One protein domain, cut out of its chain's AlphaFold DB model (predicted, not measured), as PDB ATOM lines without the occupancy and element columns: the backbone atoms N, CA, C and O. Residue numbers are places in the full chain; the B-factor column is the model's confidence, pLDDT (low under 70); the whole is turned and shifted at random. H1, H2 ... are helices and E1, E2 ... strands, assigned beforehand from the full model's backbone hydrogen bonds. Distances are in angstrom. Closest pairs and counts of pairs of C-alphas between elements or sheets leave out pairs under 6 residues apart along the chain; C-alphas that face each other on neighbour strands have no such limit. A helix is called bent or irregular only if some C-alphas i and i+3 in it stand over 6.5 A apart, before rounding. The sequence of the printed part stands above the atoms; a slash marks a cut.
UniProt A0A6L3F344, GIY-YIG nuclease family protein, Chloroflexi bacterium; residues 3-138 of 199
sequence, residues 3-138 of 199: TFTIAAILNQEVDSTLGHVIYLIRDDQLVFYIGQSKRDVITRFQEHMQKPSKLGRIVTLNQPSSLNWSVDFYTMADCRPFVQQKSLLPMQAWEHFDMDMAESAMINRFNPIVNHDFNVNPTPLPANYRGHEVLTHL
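Overview. This is residues 3 to 138 of the 199 residues of the protein "GIY-YIG nuclease family protein" of Chloroflexi bacterium (UniProt A0A6L3F344). A twisted four-stranded sheet stands between H7, which runs along one face, and H2, which slants over the other. H1, H3 and H4 lie toward the end where E4 begins; H5 follows E4 at its other end, beyond it residues 88 to 93, of which 91 to 93 belong to H6, stick out, and a long stretch with no named element, residues 111 to 131, leads to H8, which packs on H3. The printed part has 136 residues, with eight named helices and four named strands in the order E1 H1 E2 E3 H2 H3 H4 E4 H5 H6 H7 H8. The sheet's order is E1 - E4 - E2 - E3, all antiparallel, and the class is mixed, helices and strands. The whole is compact, with a radius of gyration of the C-alphas of 15.1 A and spans of 47 by 35 by 24 A.

Along the chain. E1 is residues 3 to 5, beginning at C-alpha 3 (-46.959, 31.245, -40.353), and H1 is residues 6 to 10. E2, residues 20 to 27, measures 20.4 A, and E3, residues 30 to 36, 18.6 A. H2, residues 41 to 50, is 14.5 A long; H3 is residues 54 to 61 and H4 residues 65 to 68. E4, residues 70 to 75, is 16.5 A long. H5 is residues 76 to 84 and irregular, with C-alphas 78 and 81 7.2 A apart; H6 is residues 91 to 94. H7, residues 99 to 110, is 16.3 A long. H8, residues 132 to 136, ends at C-alpha 136 (-33.422, 34.957, -14.173).

Arrangement. E1 and E4 are antiparallel, with N 71 and O 4 at 2.7 A, within hydrogen-bond range. E4 and E2 likewise have N 24 and O 72 at 2.8 A, and the hairpin E2 and E3 has N 25 and O 33 at 2.8 A. E1, H1 and E2 form a split strand-helix-strand unit, two strands running the same way with E4 between them, and its crossover is right-handed. H7 is over E2 and E3 at a height over the sheet of 8.7 A, along the strands; C-alphas 34 and 107 are its closest to E3, 6.4 A. H2 is on the opposite face, at a height of 10.1 A. H5 touches H7, closest at C-alphas 83 and 105, 5.2 A, at a steep tilt of 58 degrees. H1 touches H4, closest at C-alphas 7 and 67, 4.8 A. H3 touches H8, closest at C-alphas 54 and 134, 6.7 A. H6 is not on the sheet. Every O i to N i+4 pair is within hydrogen-bond range in H1, H2, H3, H7 and H8, against 3 of 5 in H5; H4 and H6 are too short for such a pair.

Size, cuts and confidence. The two C-alphas farthest apart are those of Pro 64 and Gln 92, 47.1 A. The printed part has no cut, and H7 to H8 is a long link of 21 residues. Mean pLDDT of the printed part is 89.2, with residues 85 to 96 and 137 to 138 under 70.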
ATOM      1  N   THR A   3     -47.947  31.947 -41.187       97.56
ATOM      2  CA  THR A   3     -46.959  31.245 -40.353       97.56
ATOM      3  C   THR A   3     -45.722  30.926 -41.173       97.56
ATOM      4  O   THR A   3     -45.838  30.427 -42.291       97.56
ATOM      5  N   PHE A   4     -44.550  31.184 -40.601       97.94
ATOM      6  CA  PHE A   4     -43.251  30.864 -41.192       97.94
ATOM      7  C   PHE A   4     -42.335  30.246 -40.144       97.94
ATOM      8  O   PHE A   4     -42.576  30.400 -38.950       97.94
ATOM      9  N   THR A   5     -41.269  29.572 -40.565       98.44
ATOM     10  CA  THR A   5     -40.205  29.180 -39.637       98.44
ATOM     11  C   THR A   5     -39.225  30.333 -39.427       98.44
ATOM     12  O   THR A   5     -39.094  31.219 -40.277       98.44
ATOM     13  N   ILE A   6     -38.489  30.310 -38.313       98.19
ATOM     14  CA  ILE A   6     -37.369  31.239 -38.108       98.19
ATOM     15  C   ILE A   6     -36.354  31.110 -39.253       98.19
ATOM     16  O   ILE A   6     -35.900  32.132 -39.764       98.19
ATOM     17  N   ALA A   7     -36.043  29.887 -39.700       98.19
ATOM     18  CA  ALA A   7     -35.151  29.654 -40.837       98.19
ATOM     19  C   ALA A   7     -35.606  30.395 -42.102       98.19
ATOM     20  O   ALA A   7     -34.818  31.143 -42.673       98.19
ATOM     21  N   ALA A   8     -36.879  30.256 -42.490       97.81
ATOM     22  CA  ALA A   8     -37.417  30.905 -43.685       97.81
ATOM     23  C   ALA A   8     -37.292  32.437 -43.609       97.81
ATOM     24  O   ALA A   8     -36.906  33.086 -44.579       97.81
ATOM     25  N   ILE A   9     -37.552  33.029 -42.437       96.81
ATOM     26  CA  ILE A   9     -37.409  34.479 -42.235       96.81
ATOM     27  C   ILE A   9     -35.942  34.918 -42.325       96.81
ATOM     28  O   ILE A   9     -35.640  35.956 -42.920       96.81
ATOM     29  N   LEU A  10     -35.025  34.151 -41.730       95.56
ATOM     30  CA  LEU A  10     -33.591  34.459 -41.751       95.56
ATOM     31  C   LEU A  10     -32.979  34.289 -43.148       95.56
ATOM     32  O   LEU A  10     -32.124  35.085 -43.530       95.56
ATOM     33  N   ASN A  11     -33.462  33.315 -43.918       96.81
ATOM     34  CA  ASN A  11     -33.056  33.067 -45.302       96.81
ATOM     35  C   ASN A  11     -33.739  33.997 -46.317       96.81
ATOM     36  O   ASN A  11     -33.450  33.907 -47.505       96.81
ATOM     37  N   GLN A  12     -34.617  34.898 -45.862       95.06
ATOM     38  CA  GLN A  12     -35.371  35.826 -46.715       95.06
ATOM     39  C   GLN A  12     -36.303  35.116 -47.713       95.06
ATOM     40  O   GLN A  12     -36.592  35.636 -48.784       95.06
ATOM     41  N   GLU A  13     -36.827  33.950 -47.340       96.50
ATOM     42  CA  GLU A  13     -37.768  33.143 -48.137       96.50
ATOM     43  C   GLU A  13     -39.235  33.581 -47.932       96.50
ATOM     44  O   GLU A  13     -40.173  32.851 -48.247       96.50
ATOM     45  N   VAL A  14     -39.458  34.761 -47.341       94.56
ATOM     46  CA  VAL A  14     -40.787  35.266 -46.981       94.56
ATOM     47  C   VAL A  14     -41.137  36.478 -47.838       94.56
ATOM     48  O   VAL A  14     -40.630  37.574 -47.615       94.56
ATOM     49  N   ASP A  15     -42.061  36.287 -48.781       81.88
ATOM     50  CA  ASP A  15     -42.340  37.270 -49.837       81.88
ATOM     51  C   ASP A  15     -43.107  38.520 -49.371       81.88
ATOM     52  O   ASP A  15     -42.875  39.622 -49.868       81.88
ATOM     53  N   SER A  16     -44.079  38.384 -48.455       83.25
ATOM     54  CA  SER A  16     -44.857  39.539 -47.980       83.25
ATOM     55  C   SER A  16     -45.665  39.285 -46.709       83.25
ATOM     56  O   SER A  16     -46.486  38.360 -46.621       83.25
ATOM     57  N   THR A  17     -45.535  40.214 -45.769       91.00
ATOM     58  CA  THR A  17     -46.324  40.342 -44.535       91.00
ATOM     59  C   THR A  17     -47.149  41.628 -44.518       91.00
ATOM     60  O   THR A  17     -47.576  42.073 -43.453       91.00
ATOM     61  N   LEU A  18     -47.435  42.221 -45.685       92.88
ATOM     62  CA  LEU A  18     -48.191  43.474 -45.774       92.88
ATOM     63  C   LEU A  18     -49.502  43.398 -44.970       92.88
ATOM     64  O   LEU A  18     -50.235  42.410 -45.040       92.88
ATOM     65  N   GLY A  19     -49.763  44.433 -44.168       93.38
ATOM     66  CA  GLY A  19     -50.942  44.530 -43.300       93.38
ATOM     67  C   GLY A  19     -50.865  43.740 -41.986       93.38
ATOM     68  O   GLY A  19     -51.760  43.879 -41.150       93.38
ATOM     69  N   HIS A  20     -49.816  42.943 -41.769       96.81
ATOM     70  CA  HIS A  20     -49.574  42.280 -40.490       96.81
ATOM     71  C   HIS A  20     -48.796  43.216 -39.574       96.81
ATOM     72  O   HIS A  20     -47.842  43.867 -39.995       96.81
ATOM     73  N   VAL A  21     -49.222  43.286 -38.319       96.88
ATOM     74  CA  VAL A  21     -48.712  44.268 -37.354       96.88
ATOM     75  C   VAL A  21     -48.328  43.647 -36.017       96.88
ATOM     76  O   VAL A  21     -47.602  44.280 -35.258       96.88
ATOM     77  N   ILE A  22     -48.759  42.410 -35.745       97.94
ATOM     78  CA  ILE A  22     -48.348  41.618 -34.582       97.94
ATOM     79  C   ILE A  22     -47.609  40.368 -35.071       97.94
ATOM     80  O   ILE A  22     -47.972  39.788 -36.098       97.94
ATOM     81  N   TYR A  23     -46.589  39.943 -34.332       98.12
ATOM     82  CA  TYR A  23     -45.883  38.683 -34.530       98.12
ATOM     83  C   TYR A  23     -45.810  37.891 -33.224       98.12
ATOM     84  O   TYR A  23     -45.635  38.464 -32.149       98.12
ATOM     85  N   LEU A  24     -45.943  36.572 -33.321       98.38
ATOM     86  CA  LEU A  24     -45.892  35.625 -32.212       98.38
ATOM     87  C   LEU A  24     -44.880  34.533 -32.549       98.38
ATOM     88  O   LEU A  24     -44.916  33.981 -33.640       98.38
ATOM     89  N   ILE A  25     -43.986  34.215 -31.620       98.44
ATOM     90  CA  ILE A  25     -42.926  33.219 -31.810       98.44
ATOM     91  C   ILE A  25     -43.184  32.053 -30.869       98.44
ATOM     92  O   ILE A  25     -43.328  32.268 -29.660       98.44
ATOM     93  N   ARG A  26     -43.238  30.833 -31.406       98.31
ATOM     94  CA  ARG A  26     -43.546  29.628 -30.632       98.31
ATOM     95  C   ARG A  26     -42.840  28.378 -31.134       98.31
ATOM     96  O   ARG A  26     -42.545  28.246 -32.319       98.31
ATOM     97  N   ASP A  27     -42.638  27.450 -30.213       98.31
ATOM     98  CA  ASP A  27     -42.281  26.066 -30.506       98.31
ATOM     99  C   ASP A  27     -43.491  25.192 -30.172       98.31
ATOM    100  O   ASP A  27     -43.869  25.067 -29.006       98.31
ATOM    101  N   ASP A  28     -44.163  24.684 -31.205       96.50
ATOM    102  CA  ASP A  28     -45.476  24.041 -31.093       96.50
ATOM    103  C   ASP A  28     -46.482  24.883 -30.273       96.50
ATOM    104  O   ASP A  28     -46.908  25.946 -30.734       96.50
ATOM    105  N   GLN A  29     -46.869  24.453 -29.068       96.69
ATOM    106  CA  GLN A  29     -47.819  25.171 -28.206       96.69
ATOM    107  C   GLN A  29     -47.153  26.212 -27.298       96.69
ATOM    108  O   GLN A  29     -47.837  27.049 -26.704       96.69
ATOM    109  N   LEU A  30     -45.828  26.168 -27.155       97.50
ATOM    110  CA  LEU A  30     -45.097  27.009 -26.218       97.50
ATOM    111  C   LEU A  30     -44.773  28.362 -26.848       97.50
ATOM    112  O   LEU A  30     -43.924  28.463 -27.735       97.50
ATOM    113  N   VAL A  31     -45.418  29.422 -26.362       98.31
ATOM    114  CA  VAL A  31     -45.191  30.780 -26.866       98.31
ATOM    115  C   VAL A  31     -44.021  31.435 -26.139       98.31
ATOM    116  O   VAL A  31     -44.035  31.634 -24.924       98.31
ATOM    117  N   PHE A  32     -43.009  31.833 -26.901       97.38
ATOM    118  CA  PHE A  32     -41.844  32.530 -26.373       97.38
ATOM    119  C   PHE A  32     -42.081  34.024 -26.279       97.38
ATOM    120  O   PHE A  32     -41.747  34.635 -25.267       97.38
ATOM    121  N   TYR A  33     -42.631  34.628 -27.327       97.81
ATOM    122  CA  TYR A  33     -42.694  36.077 -27.421       97.81
ATOM    123  C   TYR A  33     -43.818  36.538 -28.336       97.81
ATOM    124  O   TYR A  33     -44.096  35.904 -29.353       97.81
ATOM    125  N   ILE A  34     -44.426  37.665 -27.984       98.25
ATOM    126  CA  ILE A  34     -45.381  38.398 -28.810       98.25
ATOM    127  C   ILE A  34     -44.879  39.831 -28.924       98.25
ATOM    128  O   ILE A  34     -44.488  40.427 -27.924       98.25
ATOM    129  N   GLY A  35     -44.868  40.378 -30.130       96.69
ATOM    130  CA  GLY A  35     -44.458  41.753 -30.365       96.69
ATOM    131  C   GLY A  35     -45.266  42.407 -31.469       96.69
ATOM    132  O   GLY A  35     -45.926  41.737 -32.259       96.69
ATOM    133  N   GLN A  36     -45.164  43.727 -31.561       96.69
ATOM    134  CA  GLN A  36     -45.812  44.509 -32.609       96.69
ATOM    135  C   GLN A  36     -44.828  45.338 -33.447       96.69
ATOM    136  O   GLN A  36     -43.721  45.664 -33.010       96.69
ATOM    137  N   SER A  37     -45.234  45.696 -34.666       95.69
ATOM    138  CA  SER A  37     -44.510  46.615 -35.548       95.69
ATOM    139  C   SER A  37     -45.472  47.382 -36.453       95.69
ATOM    140  O   SER A  37     -46.290  46.789 -37.146       95.69
ATOM    141  N   LYS A  38     -45.353  48.716 -36.472       90.50
ATOM    142  CA  LYS A  38     -46.155  49.600 -37.344       90.50
ATOM    143  C   LYS A  38     -45.645  49.661 -38.785       90.50
ATOM    144  O   LYS A  38     -46.362  50.138 -39.656       90.50
ATOM    145  N   ARG A  39     -44.381  49.287 -39.008       88.19
ATOM    146  CA  ARG A  39     -43.709  49.411 -40.311       88.19
ATOM    147  C   ARG A  39     -43.677  48.071 -41.021       88.19
ATOM    148  O   ARG A  39     -44.295  47.912 -42.061       88.19
ATOM    149  N   ASP A  40     -42.956  47.132 -40.425       93.88
ATOM    150  CA  ASP A  40     -42.792  45.780 -40.936       93.88
ATOM    151  C   ASP A  40     -42.429  44.835 -39.784       93.88
ATOM    152  O   ASP A  40     -41.541  45.123 -38.969       93.88
ATOM    153  N   VAL A  41     -43.158  43.727 -39.687       96.12
ATOM    154  CA  VAL A  41     -42.968  42.703 -38.654       96.12
ATOM    155  C   VAL A  41     -41.719  41.859 -38.909       96.12
ATOM    156  O   VAL A  41     -41.076  41.453 -37.941       96.12
ATOM    157  N   ILE A  42     -41.319  41.658 -40.172       95.50
ATOM    158  CA  ILE A  42     -40.118  40.881 -40.519       95.50
ATOM    159  C   ILE A  42     -38.865  41.642 -40.094       95.50
ATOM    160  O   ILE A  42     -38.058  41.114 -39.330       95.50
ATOM    161  N   THR A  43     -38.739  42.902 -40.511       93.56
ATOM    162  CA  THR A  43     -37.619  43.775 -40.137       93.56
ATOM    163  C   THR A  43     -37.492  43.849 -38.619       93.56
ATOM    164  O   THR A  43     -36.405  43.677 -38.072       93.56
ATOM    165  N   ARG A  44     -38.612  44.029 -37.902       95.12
ATOM    166  CA  ARG A  44     -38.596  44.087 -36.435       95.12
ATOM    167  C   ARG A  44     -38.126  42.775 -35.805       95.12
ATOM    168  O   ARG A  44     -37.360  42.806 -34.844       95.12
ATOM    169  N   PHE A  45     -38.553  41.633 -36.339       94.44
ATOM    170  CA  PHE A  45     -38.056  40.329 -35.905       94.44
ATOM    171  C   PHE A  45     -36.546  40.183 -36.162       94.44
ATOM    172  O   PHE A  45     -35.804  39.784 -35.267       94.44
ATOM    173  N   GLN A  46     -36.061  40.572 -37.342       93.81
ATOM    174  CA  GLN A  46     -34.634  40.523 -37.678       93.81
ATOM    175  C   GLN A  46     -33.792  41.428 -36.764       93.81
ATOM    176  O   GLN A  46     -32.716  41.027 -36.323       93.81
ATOM    177  N   GLU A  47     -34.296  42.607 -36.384       94.06
ATOM    178  CA  GLU A  47     -33.637  43.475 -35.397       94.06
ATOM    179  C   GLU A  47     -33.428  42.770 -34.048       94.06
ATOM    180  O   GLU A  47     -32.389  42.963 -33.411       94.06
ATOM    181  N   HIS A  48     -34.384  41.941 -33.610       94.44
ATOM    182  CA  HIS A  48     -34.239  41.145 -32.389       94.44
ATOM    183  C   HIS A  48     -33.121  40.107 -32.487       94.44
ATOM    184  O   HIS A  48     -32.530  39.782 -31.456       94.44
ATOM    185  N   MET A  49     -32.847  39.598 -33.691       93.38
ATOM    186  CA  MET A  49     -31.787  38.620 -33.946       93.38
ATOM    187  C   MET A  49     -30.405  39.278 -34.027       93.38
ATOM    188  O   MET A  49     -29.412  38.667 -33.651       93.38
ATOM    189  N   GLN A  50     -30.335  40.530 -34.487       90.69
ATOM    190  CA  GLN A  50     -29.076  41.270 -34.632       90.69
ATOM    191  C   GLN A  50     -28.625  41.961 -33.340       90.69
ATOM    192  O   GLN A  50     -27.429  42.086 -33.079       90.69
ATOM    193  N   LYS A  51     -29.570  42.459 -32.535       86.62
ATOM    194  CA  LYS A  51     -29.280  43.178 -31.288       86.62
ATOM    195  C   LYS A  51     -29.360  42.233 -30.088       86.62
ATOM    196  O   LYS A  51     -30.160  41.298 -30.108       86.62
ATOM    197  N   PRO A  52     -28.612  42.499 -28.999       82.38
ATOM    198  CA  PRO A  52     -28.711  41.720 -27.769       82.38
ATOM    199  C   PRO A  52     -30.091  41.919 -27.127       82.38
ATOM    200  O   PRO A  52     -30.303  42.801 -26.298       82.38
ATOM    201  N   SER A  53     -31.051  41.093 -27.533       91.44
ATOM    202  CA  SER A  53     -32.401  41.036 -26.982       91.44
ATOM    203  C   SER A  53     -32.633  39.684 -26.310       91.44
ATOM    204  O   SER A  53     -31.997  38.690 -26.666       91.44
ATOM    205  N   LYS A  54     -33.538  39.621 -25.324       91.56
ATOM    206  CA  LYS A  54     -33.872  38.359 -24.634       91.56
ATOM    207  C   LYS A  54     -34.340  37.296 -25.633       91.56
ATOM    208  O   LYS A  54     -33.874  36.162 -25.588       91.56
ATOM    209  N   LEU A  55     -35.194  37.706 -26.572       95.19
ATOM    210  CA  LEU A  55     -35.678  36.861 -27.657       95.19
ATOM    211  C   LEU A  55     -34.526  36.349 -28.533       95.19
ATOM    212  O   LEU A  55     -34.397  35.141 -28.705       95.19
ATOM    213  N   GLY A  56     -33.674  37.247 -29.040       95.81
ATOM    214  CA  GLY A  56     -32.523  36.872 -29.869       95.81
ATOM    215  C   GLY A  56     -31.609  35.873 -29.168       95.81
ATOM    216  O   GLY A  56     -31.292  34.829 -29.727       95.81
ATOM    217  N   ARG A  57     -31.281  36.126 -27.894       95.19
ATOM    218  CA  ARG A  57     -30.464  35.217 -27.076       95.19
ATOM    219  C   ARG A  57     -31.099  33.833 -26.935       95.19
ATOM    220  O   ARG A  57     -30.397  32.844 -27.106       95.19
ATOM    221  N   ILE A  58     -32.399  33.752 -26.646       95.88
ATOM    222  CA  ILE A  58     -33.099  32.464 -26.508       95.88
ATOM    223  C   ILE A  58     -33.110  31.697 -27.828       95.88
ATOM    224  O   ILE A  58     -32.827  30.499 -27.827       95.88
ATOM    225  N   VAL A  59     -33.375  32.373 -28.949       96.81
ATOM    226  CA  VAL A  59     -33.320  31.747 -30.275       96.81
ATOM    227  C   VAL A  59     -31.916  31.207 -30.543       96.81
ATOM    228  O   VAL A  59     -31.780  30.027 -30.855       96.81
ATOM    229  N   THR A  60     -30.867  32.014 -30.356       96.38
ATOM    230  CA  THR A  60     -29.474  31.600 -30.590       96.38
ATOM    231  C   THR A  60     -29.052  30.424 -29.707       96.38
ATOM    232  O   THR A  60     -28.473  29.464 -30.207       96.38
ATOM    233  N   LEU A  61     -29.362  30.452 -28.406       96.44
ATOM    234  CA  LEU A  61     -28.955  29.400 -27.466       96.44
ATOM    235  C   LEU A  61     -29.584  28.035 -27.777       96.44
ATOM    236  O   LEU A  61     -28.977  27.004 -27.481       96.44
ATOM    237  N   ASN A  62     -30.781  28.031 -28.367       97.69
ATOM    238  CA  ASN A  62     -31.545  26.826 -28.692       97.69
ATOM    239  C   ASN A  62     -31.386  26.375 -30.156       97.69
ATOM    240  O   ASN A  62     -32.127  25.505 -30.617       97.69
ATOM    241  N   GLN A  63     -30.420  26.926 -30.899       97.06
ATOM    242  CA  GLN A  63     -30.058  26.384 -32.210       97.06
ATOM    243  C   GLN A  63     -29.407  24.989 -32.080       97.06
ATOM    244  O   GLN A  63     -28.711  24.721 -31.095       97.06
ATOM    245  N   PRO A  64     -29.613  24.088 -33.064       97.81
ATOM    246  CA  PRO A  64     -30.311  24.326 -34.334       97.81
ATOM    247  C   PRO A  64     -31.840  24.218 -34.249       97.81
ATOM    248  O   PRO A  64     -32.521  24.687 -35.154       97.81
ATOM    249  N   SER A  65     -32.392  23.641 -33.178       98.12
ATOM    250  CA  SER A  65     -33.829  23.356 -33.057       98.12
ATOM    251  C   SER A  65     -34.703  24.599 -33.232       98.12
ATOM    252  O   SER A  65     -35.746  24.527 -33.881       98.12
ATOM    253  N   SER A  66     -34.246  25.750 -32.730       98.25
ATOM    254  CA  SER A  66     -34.973  27.018 -32.834       98.25
ATOM    255  C   SER A  66     -35.199  27.519 -34.256       98.25
ATOM    256  O   SER A  66     -36.112  28.306 -34.486       98.25
ATOM    257  N   LEU A  67     -34.441  27.033 -35.238       98.31
ATOM    258  CA  LEU A  67     -34.661  27.370 -36.645       98.31
ATOM    259  C   LEU A  67     -36.006  26.843 -37.172       98.31
ATOM    260  O   LEU A  67     -36.560  27.427 -38.103       98.31
ATOM    261  N   ASN A  68     -36.554  25.796 -36.546       98.44
ATOM    262  CA  ASN A  68     -37.856  25.214 -36.884       98.44
ATOM    263  C   ASN A  68     -39.021  25.829 -36.095       98.44
ATOM    264  O   ASN A  68     -40.174  25.473 -36.337       98.44
ATOM    265  N   TRP A  69     -38.748  26.742 -35.157       98.44
ATOM    266  CA  TRP A  69     -39.809  27.437 -34.434       98.44
ATOM    267  C   TRP A  69     -40.657  28.263 -35.393       98.44
ATOM    268  O   TRP A  69     -40.159  28.814 -36.378       98.44
ATOM    269  N   SER A  70     -41.945  28.349 -35.081       98.50
ATOM    270  CA  SER A  70     -42.923  29.081 -35.873       98.50
ATOM    271  C   SER A  70     -42.965  30.551 -35.468       98.50
ATOM    272  O   SER A  70     -42.910  30.893 -34.285       98.50
ATOM    273  N   VAL A  71     -43.109  31.415 -36.465       98.25
ATOM    274  CA  VAL A  71     -43.393  32.838 -36.332       98.25
ATOM    275  C   VAL A  71     -44.714  33.114 -37.039       98.25
ATOM    276  O   VAL A  71     -44.810  33.056 -38.267       98.25
ATOM    277  N   ASP A  72     -45.736  33.393 -36.241       98.25
ATOM    278  CA  ASP A  72     -47.084  33.694 -36.695       98.25
ATOM    279  C   ASP A  72     -47.255  35.212 -36.805       98.25
ATOM    280  O   ASP A  72     -47.099  35.944 -35.828       98.25
ATOM    281  N   PHE A  73     -47.597  35.696 -37.992       97.75
ATOM    282  CA  PHE A  73     -47.919  37.090 -38.259       97.75
ATOM    283  C   PHE A  73     -49.433  37.285 -38.300       97.75
ATOM    284  O   PHE A  73     -50.154  36.563 -38.999       97.75
ATOM    285  N   TYR A  74     -49.910  38.309 -37.594       97.81
ATOM    286  CA  TYR A  74     -51.325  38.642 -37.462       97.81
ATOM    287  C   TYR A  74     -51.610  40.048 -37.986       97.81
ATOM    288  O   TYR A  74     -50.900  41.016 -37.694       97.81
ATOM    289  N   THR A  75     -52.694  40.162 -38.742       96.62
ATOM    290  CA  THR A  75     -53.351  41.439 -39.019       96.62
ATOM    291  C   THR A  75     -54.167  41.882 -37.802       96.62
ATOM    292  O   THR A  75     -54.470  41.085 -36.909       96.62
ATOM    293  N   MET A  76     -54.605  43.142 -37.779       93.75
ATOM    294  CA  MET A  76     -55.545  43.605 -36.750       93.75
ATOM    295  C   MET A  76     -56.853  42.803 -36.752       93.75
ATOM    296  O   MET A  76     -57.388  42.498 -35.688       93.75
ATOM    297  N   ALA A  77     -57.350  42.408 -37.929       93.62
ATOM    298  CA  ALA A  77     -58.558  41.593 -38.044       93.62
ATOM    299  C   ALA A  77     -58.384  40.219 -37.379       93.62
ATOM    300  O   ALA A  77     -59.272  39.790 -36.642       93.62
ATOM    301  N   ASP A  78     -57.221  39.583 -37.560       95.94
ATOM    302  CA  ASP A  78     -56.905  38.305 -36.912       95.94
ATOM    303  C   ASP A  78     -56.854  38.426 -35.379       95.94
ATOM    304  O   ASP A  78     -57.139  37.463 -34.673       95.94
ATOM    305  N   CYS A  79     -56.506  39.605 -34.846       94.31
ATOM    306  CA  CYS A  79     -56.373  39.820 -33.405       94.31
ATOM    307  C   CYS A  79     -57.712  40.032 -32.681       94.31
ATOM    308  O   CYS A  79     -57.782  39.917 -31.454       94.31
ATOM    309  N   ARG A  80     -58.784  40.342 -33.423       90.44
ATOM    310  CA  ARG A  80     -60.101  40.695 -32.871       90.44
ATOM    311  C   ARG A  80     -60.633  39.684 -31.835       90.44
ATOM    312  O   ARG A  80     -61.076  40.145 -30.781       90.44
ATOM    313  N   PRO A  81     -60.563  38.353 -32.051       90.31
ATOM    314  CA  PRO A  81     -61.087  37.381 -31.089       90.31
ATOM    315  C   PRO A  81     -60.386  37.428 -29.724       90.31
ATOM    316  O   PRO A  81     -61.023  37.203 -28.697       90.31
ATOM    317  N   PHE A  82     -59.089  37.753 -29.687       89.25
ATOM    318  CA  PHE A  82     -58.328  37.827 -28.435       89.25
ATOM    319  C   PHE A  82     -58.719  39.048 -27.613       89.25
ATOM    320  O   PHE A  82     -58.841  38.970 -26.393       89.25
ATOM    321  N   VAL A  83     -58.950  40.180 -28.282       82.69
ATOM    322  CA  VAL A  83     -59.372  41.408 -27.605       82.69
ATOM    323  C   VAL A  83     -60.796  41.236 -27.058       82.69
ATOM    324  O   VAL A  83     -61.036  41.590 -25.904       82.69
ATOM    325  N   GLN A  84     -61.703  40.610 -27.827       74.81
ATOM    326  CA  GLN A  84     -63.098  40.310 -27.442       74.81
ATOM    327  C   GLN A  84     -63.240  39.564 -26.120       74.81
ATOM    328  O   GLN A  84     -64.107  39.907 -25.322       74.81
ATOM    329  N   GLN A  85     -62.348  38.620 -25.835       65.00
ATOM    330  CA  GLN A  85     -62.384  37.854 -24.588       65.00
ATOM    331  C   GLN A  85     -62.083  38.686 -23.331       65.00
ATOM    332  O   GLN A  85     -62.418  38.259 -22.229       65.00
ATOM    333  N   LYS A  86     -61.457  39.863 -23.463       61.03
ATOM    334  CA  LYS A  86     -60.990  40.668 -22.322       61.03
ATOM    335  C   LYS A  86     -61.969  41.763 -21.888       61.03
ATOM    336  O   LYS A  86     -61.828  42.307 -20.795       61.03
ATOM    337  N   SER A  87     -62.929  42.132 -22.727       51.12
ATOM    338  CA  SER A  87     -63.758  43.315 -22.495       51.12
ATOM    339  C   SER A  87     -65.173  42.935 -22.072       51.12
ATOM    340  O   SER A  87     -65.878  42.225 -22.781       51.12
ATOM    341  N   LEU A  88     -65.599  43.471 -20.927       55.12
ATOM    342  CA  LEU A  88     -66.986  43.433 -20.448       55.12
ATOM    343  C   LEU A  88     -67.883  44.464 -21.164       55.12
ATOM    344  O   LEU A  88     -69.062  44.582 -20.836       55.12
ATOM    345  N   LEU A  89     -67.331  45.256 -22.092       46.75
ATOM    346  CA  LEU A  89     -68.065  46.324 -22.764       46.75
ATOM    347  C   LEU A  89     -68.822  45.806 -24.001       46.75
ATOM    348  O   LEU A  89     -68.303  44.950 -24.726       46.75
ATOM    349  N   PRO A  90     -70.016  46.358 -24.294       51.72
ATOM    350  CA  PRO A  90     -70.834  45.962 -25.438       51.72
ATOM    351  C   PRO A  90     -70.083  46.029 -26.775       51.72
ATOM    352  O   PRO A  90     -69.219  46.884 -26.981       51.72
ATOM    353  N   MET A  91     -70.483  45.172 -27.722       49.94
ATOM    354  CA  MET A  91     -69.945  45.041 -29.092       49.94
ATOM    355  C   MET A  91     -69.814  46.350 -29.900       49.94
ATOM    356  O   MET A  91     -69.097  46.369 -30.895       49.94
ATOM    357  N   GLN A  92     -70.439  47.450 -29.475       49.41
ATOM    358  CA  GLN A  92     -70.380  48.754 -30.148       49.41
ATOM    359  C   GLN A  92     -69.124  49.587 -29.819       49.41
ATOM    360  O   GLN A  92     -68.784  50.482 -30.578       49.41
ATOM    361  N   ALA A  93     -68.371  49.279 -28.755       50.91
ATOM    362  CA  ALA A  93     -67.140  50.012 -28.403       50.91
ATOM    363  C   ALA A  93     -65.881  49.572 -29.196       50.91
ATOM    364  O   ALA A  93     -64.763  49.973 -28.874       50.91
ATOM    365  N   TRP A  94     -66.041  48.714 -30.208       53.38
ATOM    366  CA  TRP A  94     -64.954  47.952 -30.841       53.38
ATOM    367  C   TRP A  94     -64.424  48.549 -32.138       53.38
ATOM    368  O   TRP A  94     -63.449  48.037 -32.687       53.38
ATOM    369  N   GLU A  95     -65.029  49.629 -32.624       58.78
ATOM    370  CA  GLU A  95     -64.596  50.296 -33.856       58.78
ATOM    371  C   GLU A  95     -63.182  50.901 -33.742       58.78
ATOM    372  O   GLU A  95     -62.598  51.297 -34.750       58.78
ATOM    373  N   HIS A  96     -62.592  50.934 -32.537       65.62
ATOM    374  CA  HIS A  96     -61.332  51.626 -32.255       65.62
ATOM    375  C   HIS A  96     -60.332  50.833 -31.391       65.62
ATOM    376  O   HIS A  96     -59.620  51.442 -30.592       65.62
ATOM    377  N   PHE A  97     -60.250  49.500 -31.505       77.88
ATOM    378  CA  PHE A  97     -59.141  48.789 -30.845       77.88
ATOM    379  C   PHE A  97     -57.839  48.950 -31.641       77.88
ATOM    380  O   PHE A  97     -57.813  48.795 -32.863       77.88
ATOM    381  N   ASP A  98     -56.762  49.287 -30.938       88.38
ATOM    382  CA  ASP A  98     -55.450  49.557 -31.517       88.38
ATOM    383  C   ASP A  98     -54.475  48.383 -31.324       88.38
ATOM    384  O   ASP A  98     -54.809  47.335 -30.758       88.38
ATOM    385  N   MET A  99     -53.263  48.539 -31.858       90.62
ATOM    386  CA  MET A  99     -52.239  47.498 -31.803       90.62
ATOM    387  C   MET A  99     -51.773  47.206 -30.368       90.62
ATOM    388  O   MET A  99     -51.520  46.046 -30.051       90.62
ATOM    389  N   ASP A 100     -51.744  48.212 -29.486       88.69
ATOM    390  CA  ASP A 100     -51.359  48.035 -28.080       88.69
ATOM    391  C   ASP A 100     -52.392  47.162 -27.348       88.69
ATOM    392  O   ASP A 100     -52.043  46.260 -26.578       88.69
ATOM    393  N   MET A 101     -53.683  47.385 -27.620       87.69
ATOM    394  CA  MET A 101     -54.765  46.539 -27.113       87.69
ATOM    395  C   MET A 101     -54.669  45.107 -27.649       87.69
ATOM    396  O   MET A 101     -54.865  44.162 -26.879       87.69
ATOM    397  N   ALA A 102     -54.360  44.938 -28.938       92.38
ATOM    398  CA  ALA A 102     -54.188  43.629 -29.563       92.38
ATOM    399  C   ALA A 102     -53.003  42.853 -28.965       92.38
ATOM    400  O   ALA A 102     -53.185  41.724 -28.503       92.38
ATOM    401  N   GLU A 103     -51.823  43.472 -28.894       95.00
ATOM    402  CA  GLU A 103     -50.621  42.899 -28.282       95.00
ATOM    403  C   GLU A 103     -50.892  42.509 -26.825       95.00
ATOM    404  O   GLU A 103     -50.659  41.367 -26.429       95.00
ATOM    405  N   SER A 104     -51.477  43.420 -26.037       90.81
ATOM    406  CA  SER A 104     -51.824  43.141 -24.644       90.81
ATOM    407  C   SER A 104     -52.789  41.961 -24.523       90.81
ATOM    408  O   SER A 104     -52.591  41.088 -23.677       90.81
ATOM    409  N   ALA A 105     -53.841  41.906 -25.341       90.69
ATOM    410  CA  ALA A 105     -54.804  40.811 -25.302       90.69
ATOM    411  C   ALA A 105     -54.145  39.462 -25.625       90.69
ATOM    412  O   ALA A 105     -54.370  38.487 -24.908       90.69
ATOM    413  N   MET A 106     -53.278  39.420 -26.638       95.56
ATOM    414  CA  MET A 106     -52.547  38.208 -27.002       95.56
ATOM    415  C   MET A 106     -51.556  37.786 -25.912       95.56
ATOM    416  O   MET A 106     -51.534  36.615 -25.541       95.56
ATOM    417  N   ILE A 107     -50.798  38.719 -25.325       94.69
ATOM    418  CA  ILE A 107     -49.891  38.416 -24.206       94.69
ATOM    419  C   ILE A 107     -50.659  37.781 -23.041       94.69
ATOM    420  O   ILE A 107     -50.235  36.749 -22.531       94.69
ATOM    421  N   ASN A 108     -51.821  38.326 -22.669       90.56
ATOM    422  CA  ASN A 108     -52.646  37.744 -21.601       90.56
ATOM    423  C   ASN A 108     -53.214  36.366 -21.977       90.56
ATOM    424  O   ASN A 108     -53.365  35.500 -21.119       90.56
ATOM    425  N   ARG A 109     -53.555  36.155 -23.254       93.25
ATOM    426  CA  ARG A 109     -54.130  34.888 -23.721       93.25
ATOM    427  C   ARG A 109     -53.113  33.749 -23.737       93.25
ATOM    428  O   ARG A 109     -53.492  32.611 -23.447       93.25
ATOM    429  N   PHE A 110     -51.880  34.050 -24.140       95.69
ATOM    430  CA  PHE A 110     -50.843  33.059 -24.434       95.69
ATOM    431  C   PHE A 110     -49.756  32.957 -23.365       95.69
ATOM    432  O   PHE A 110     -49.002  31.992 -23.370       95.69
ATOM    433  N   ASN A 111     -49.671  33.927 -22.453       95.25
ATOM    434  CA  ASN A 111     -48.672  33.987 -21.389       95.25
ATOM    435  C   ASN A 111     -47.232  33.720 -21.881       95.25
ATOM    436  O   ASN A 111     -46.561  32.831 -21.351       95.25
ATOM    437  N   PRO A 112     -46.732  34.475 -22.877       96.94
ATOM    438  CA  PRO A 112     -45.419  34.234 -23.460       96.94
ATOM    439  C   PRO A 112     -44.296  34.317 -22.420       96.94
ATOM    440  O   PRO A 112     -44.345  35.151 -21.508       96.94
ATOM    441  N   ILE A 113     -43.267  33.488 -22.605       95.38
ATOM    442  CA  ILE A 113     -42.121  33.367 -21.689       95.38
ATOM    443  C   ILE A 113     -41.372  34.701 -21.534       95.38
ATOM    444  O   ILE A 113     -41.008  35.082 -20.430       95.38
ATOM    445  N   VAL A 114     -41.133  35.429 -22.631       94.38
ATOM    446  CA  VAL A 114     -40.151  36.528 -22.678       94.38
ATOM    447  C   VAL A 114     -40.758  37.915 -22.416       94.38
ATOM    448  O   VAL A 114     -40.029  38.833 -22.026       94.38
ATOM    449  N   ASN A 115     -42.076  38.106 -22.565       93.50
ATOM    450  CA  ASN A 115     -42.740  39.407 -22.364       93.50
ATOM    451  C   ASN A 115     -42.953  39.779 -20.881       93.50
ATOM    452  O   ASN A 115     -44.018  40.276 -20.524       93.50
ATOM    453  N   HIS A 116     -41.963  39.576 -20.011       82.94
ATOM    454  CA  HIS A 116     -42.074  39.824 -18.563       82.94
ATOM    455  C   HIS A 116     -42.618  41.215 -18.196       82.94
ATOM    456  O   HIS A 116     -43.382  41.345 -17.247       82.94
ATOM    457  N   ASP A 117     -42.278  42.251 -18.965       78.75
ATOM    458  CA  ASP A 117     -42.692  43.626 -18.651       78.75
ATOM    459  C   ASP A 117     -44.210  43.836 -18.799       78.75
ATOM    460  O   ASP A 117     -44.784  44.725 -18.167       78.75
ATOM    461  N   PHE A 118     -44.872  42.997 -19.603       77.44
ATOM    462  CA  PHE A 118     -46.294  43.095 -19.955       77.44
ATOM    463  C   PHE A 118     -47.099  41.840 -19.601       77.44
ATOM    464  O   PHE A 118     -48.318  41.827 -19.771       77.44
ATOM    465  N   ASN A 119     -46.428  40.807 -19.098       82.88
ATOM    466  CA  ASN A 119     -47.013  39.544 -18.700       82.88
ATOM    467  C   ASN A 119     -46.857  39.364 -17.188       82.88
ATOM    468  O   ASN A 119     -45.751  39.165 -16.695       82.88
ATOM    469  N   VAL A 120     -47.974  39.432 -16.463       82.06
ATOM    470  CA  VAL A 120     -47.992  39.293 -14.997       82.06
ATOM    471  C   VAL A 120     -47.628  37.872 -14.564       82.06
ATOM    472  O   VAL A 120     -47.080  37.686 -13.484       82.06
ATOM    473  N   ASN A 121     -47.913  36.876 -15.406       84.56
ATOM    474  CA  ASN A 121     -47.648  35.474 -15.115       84.56
ATOM    475  C   ASN A 121     -47.019  34.782 -16.339       84.56
ATOM    476  O   ASN A 121     -47.696  34.033 -17.048       84.56
ATOM    477  N   PRO A 122     -45.741  35.069 -16.642       89.94
ATOM    478  CA  PRO A 122     -45.043  34.442 -17.753       89.94
ATOM    479  C   PRO A 122     -44.940  32.939 -17.557       89.94
ATOM    480  O   PRO A 122     -44.604  32.469 -16.471       89.94
ATOM    481  N   THR A 123     -45.211  32.191 -18.631       92.75
ATOM    482  CA  THR A 123     -44.990  30.746 -18.632       92.75
ATOM    483  C   THR A 123     -43.522  30.486 -18.284       92.75
ATOM    484  O   THR A 123     -42.643  31.090 -18.908       92.75
ATOM    485  N   PRO A 124     -43.218  29.627 -17.295       92.69
ATOM    486  CA  PRO A 124     -41.841  29.255 -17.004       92.69
ATOM    487  C   PRO A 124     -41.193  28.602 -18.223       92.69
ATOM    488  O   PRO A 124     -41.822  27.796 -18.908       92.69
ATOM    489  N   LEU A 125     -39.925  28.921 -18.485       94.38
ATOM    490  CA  LEU A 125     -39.167  28.236 -19.526       94.38
ATOM    491  C   LEU A 125     -39.017  26.751 -19.139       94.38
ATOM    492  O   LEU A 125     -38.565  26.472 -18.029       94.38
ATOM    493  N   PRO A 126     -39.378  25.785 -19.998       95.75
ATOM    494  CA  PRO A 126     -39.191  24.375 -19.673       95.75
ATOM    495  C   PRO A 126     -37.708  23.974 -19.608       95.75
ATOM    496  O   PRO A 126     -36.850  24.561 -20.268       95.75
ATOM    497  N   ALA A 127     -37.393  22.946 -18.814       94.31
ATOM    498  CA  ALA A 127     -36.013  22.541 -18.515       94.31
ATOM    499  C   ALA A 127     -35.204  22.079 -19.743       94.31
ATOM    500  O   ALA A 127     -33.979  22.154 -19.737       94.31
ATOM    501  N   ASN A 128     -35.874  21.612 -20.798       95.00
ATOM    502  CA  ASN A 128     -35.232  21.187 -22.042       95.00
ATOM    503  C   ASN A 128     -34.734  22.360 -22.906       95.00
ATOM    504  O   ASN A 128     -33.950  22.129 -23.825       95.00
ATOM    505  N   TYR A 129     -35.158  23.595 -22.623       95.88
ATOM    506  CA  TYR A 129     -34.650  24.784 -23.302       95.88
ATOM    507  C   TYR A 129     -33.475  25.391 -22.543       95.88
ATOM    508  O   TYR A 129     -33.441  25.439 -21.314       95.88
ATOM    509  N   ARG A 130     -32.514  25.912 -23.300       94.56
ATOM    510  CA  ARG A 130     -31.389  26.701 -22.788       94.56
ATOM    511  C   ARG A 130     -31.806  28.160 -22.597       94.56
ATOM    512  O   ARG A 130     -32.727  28.634 -23.265       94.56
ATOM    513  N   GLY A 131     -31.080  28.891 -21.750       89.44
ATOM    514  CA  GLY A 131     -31.296  30.323 -21.534       89.44
ATOM    515  C   GLY A 131     -32.090  30.677 -20.278       89.44
ATOM    516  O   GLY A 131     -32.580  31.799 -20.175       89.44
ATOM    517  N   HIS A 132     -32.205  29.764 -19.311       89.44
ATOM    518  CA  HIS A 132     -32.805  30.056 -18.001       89.44
ATOM    519  C   HIS A 132     -32.104  31.233 -17.318       89.44
ATOM    520  O   HIS A 132     -32.758  32.142 -16.814       89.44
ATOM    521  N   GLU A 133     -30.778  31.284 -17.416       88.06
ATOM    522  CA  GLU A 133     -29.931  32.363 -16.915       88.06
ATOM    523  C   GLU A 133     -30.250  33.723 -17.562       88.06
ATOM    524  O   GLU A 133     -30.187  34.771 -16.917       88.06
ATOM    525  N   VAL A 134     -30.657  33.720 -18.836       84.88
ATOM    526  CA  VAL A 134     -31.065  34.927 -19.571       84.88
ATOM    527  C   VAL A 134     -32.355  35.511 -18.995       84.88
ATOM    528  O   VAL A 134     -32.544  36.728 -19.036       84.88
ATOM    529  N   LEU A 135     -33.224  34.653 -18.456       82.69
ATOM    530  CA  LEU A 135     -34.517  35.023 -17.884       82.69
ATOM    531  C   LEU A 135     -34.422  35.389 -16.396       82.69
ATOM    532  O   LEU A 135     -35.132  36.284 -15.941       82.69
ATOM    533  N   THR A 136     -33.529  34.755 -15.630       74.50
ATOM    534  CA  THR A 136     -33.422  34.957 -14.173       74.50
ATOM    535  C   THR A 136     -32.874  36.320 -13.759       74.50
ATOM    536  O   THR A 136     -33.259  36.824 -12.708       74.50
ATOM    537  N   HIS A 137     -32.047  36.980 -14.577       60.97
ATOM    538  CA  HIS A 137     -31.499  38.314 -14.256       60.97
ATOM    539  C   HIS A 137     -32.538  39.458 -14.273       60.97
ATOM    540  O   HIS A 137     -32.178  40.631 -14.267       60.97
ATOM    541  N   LEU A 138     -33.828  39.125 -14.323       50.94
ATOM    542  CA  LEU A 138     -34.943  40.054 -14.491       50.94
ATOM    543  C   LEU A 138     -36.024  39.877 -13.423       50.94
ATOM    544  O   LEU A 138     -37.008  40.612 -13.439       50.94
TER     545      LEU A 138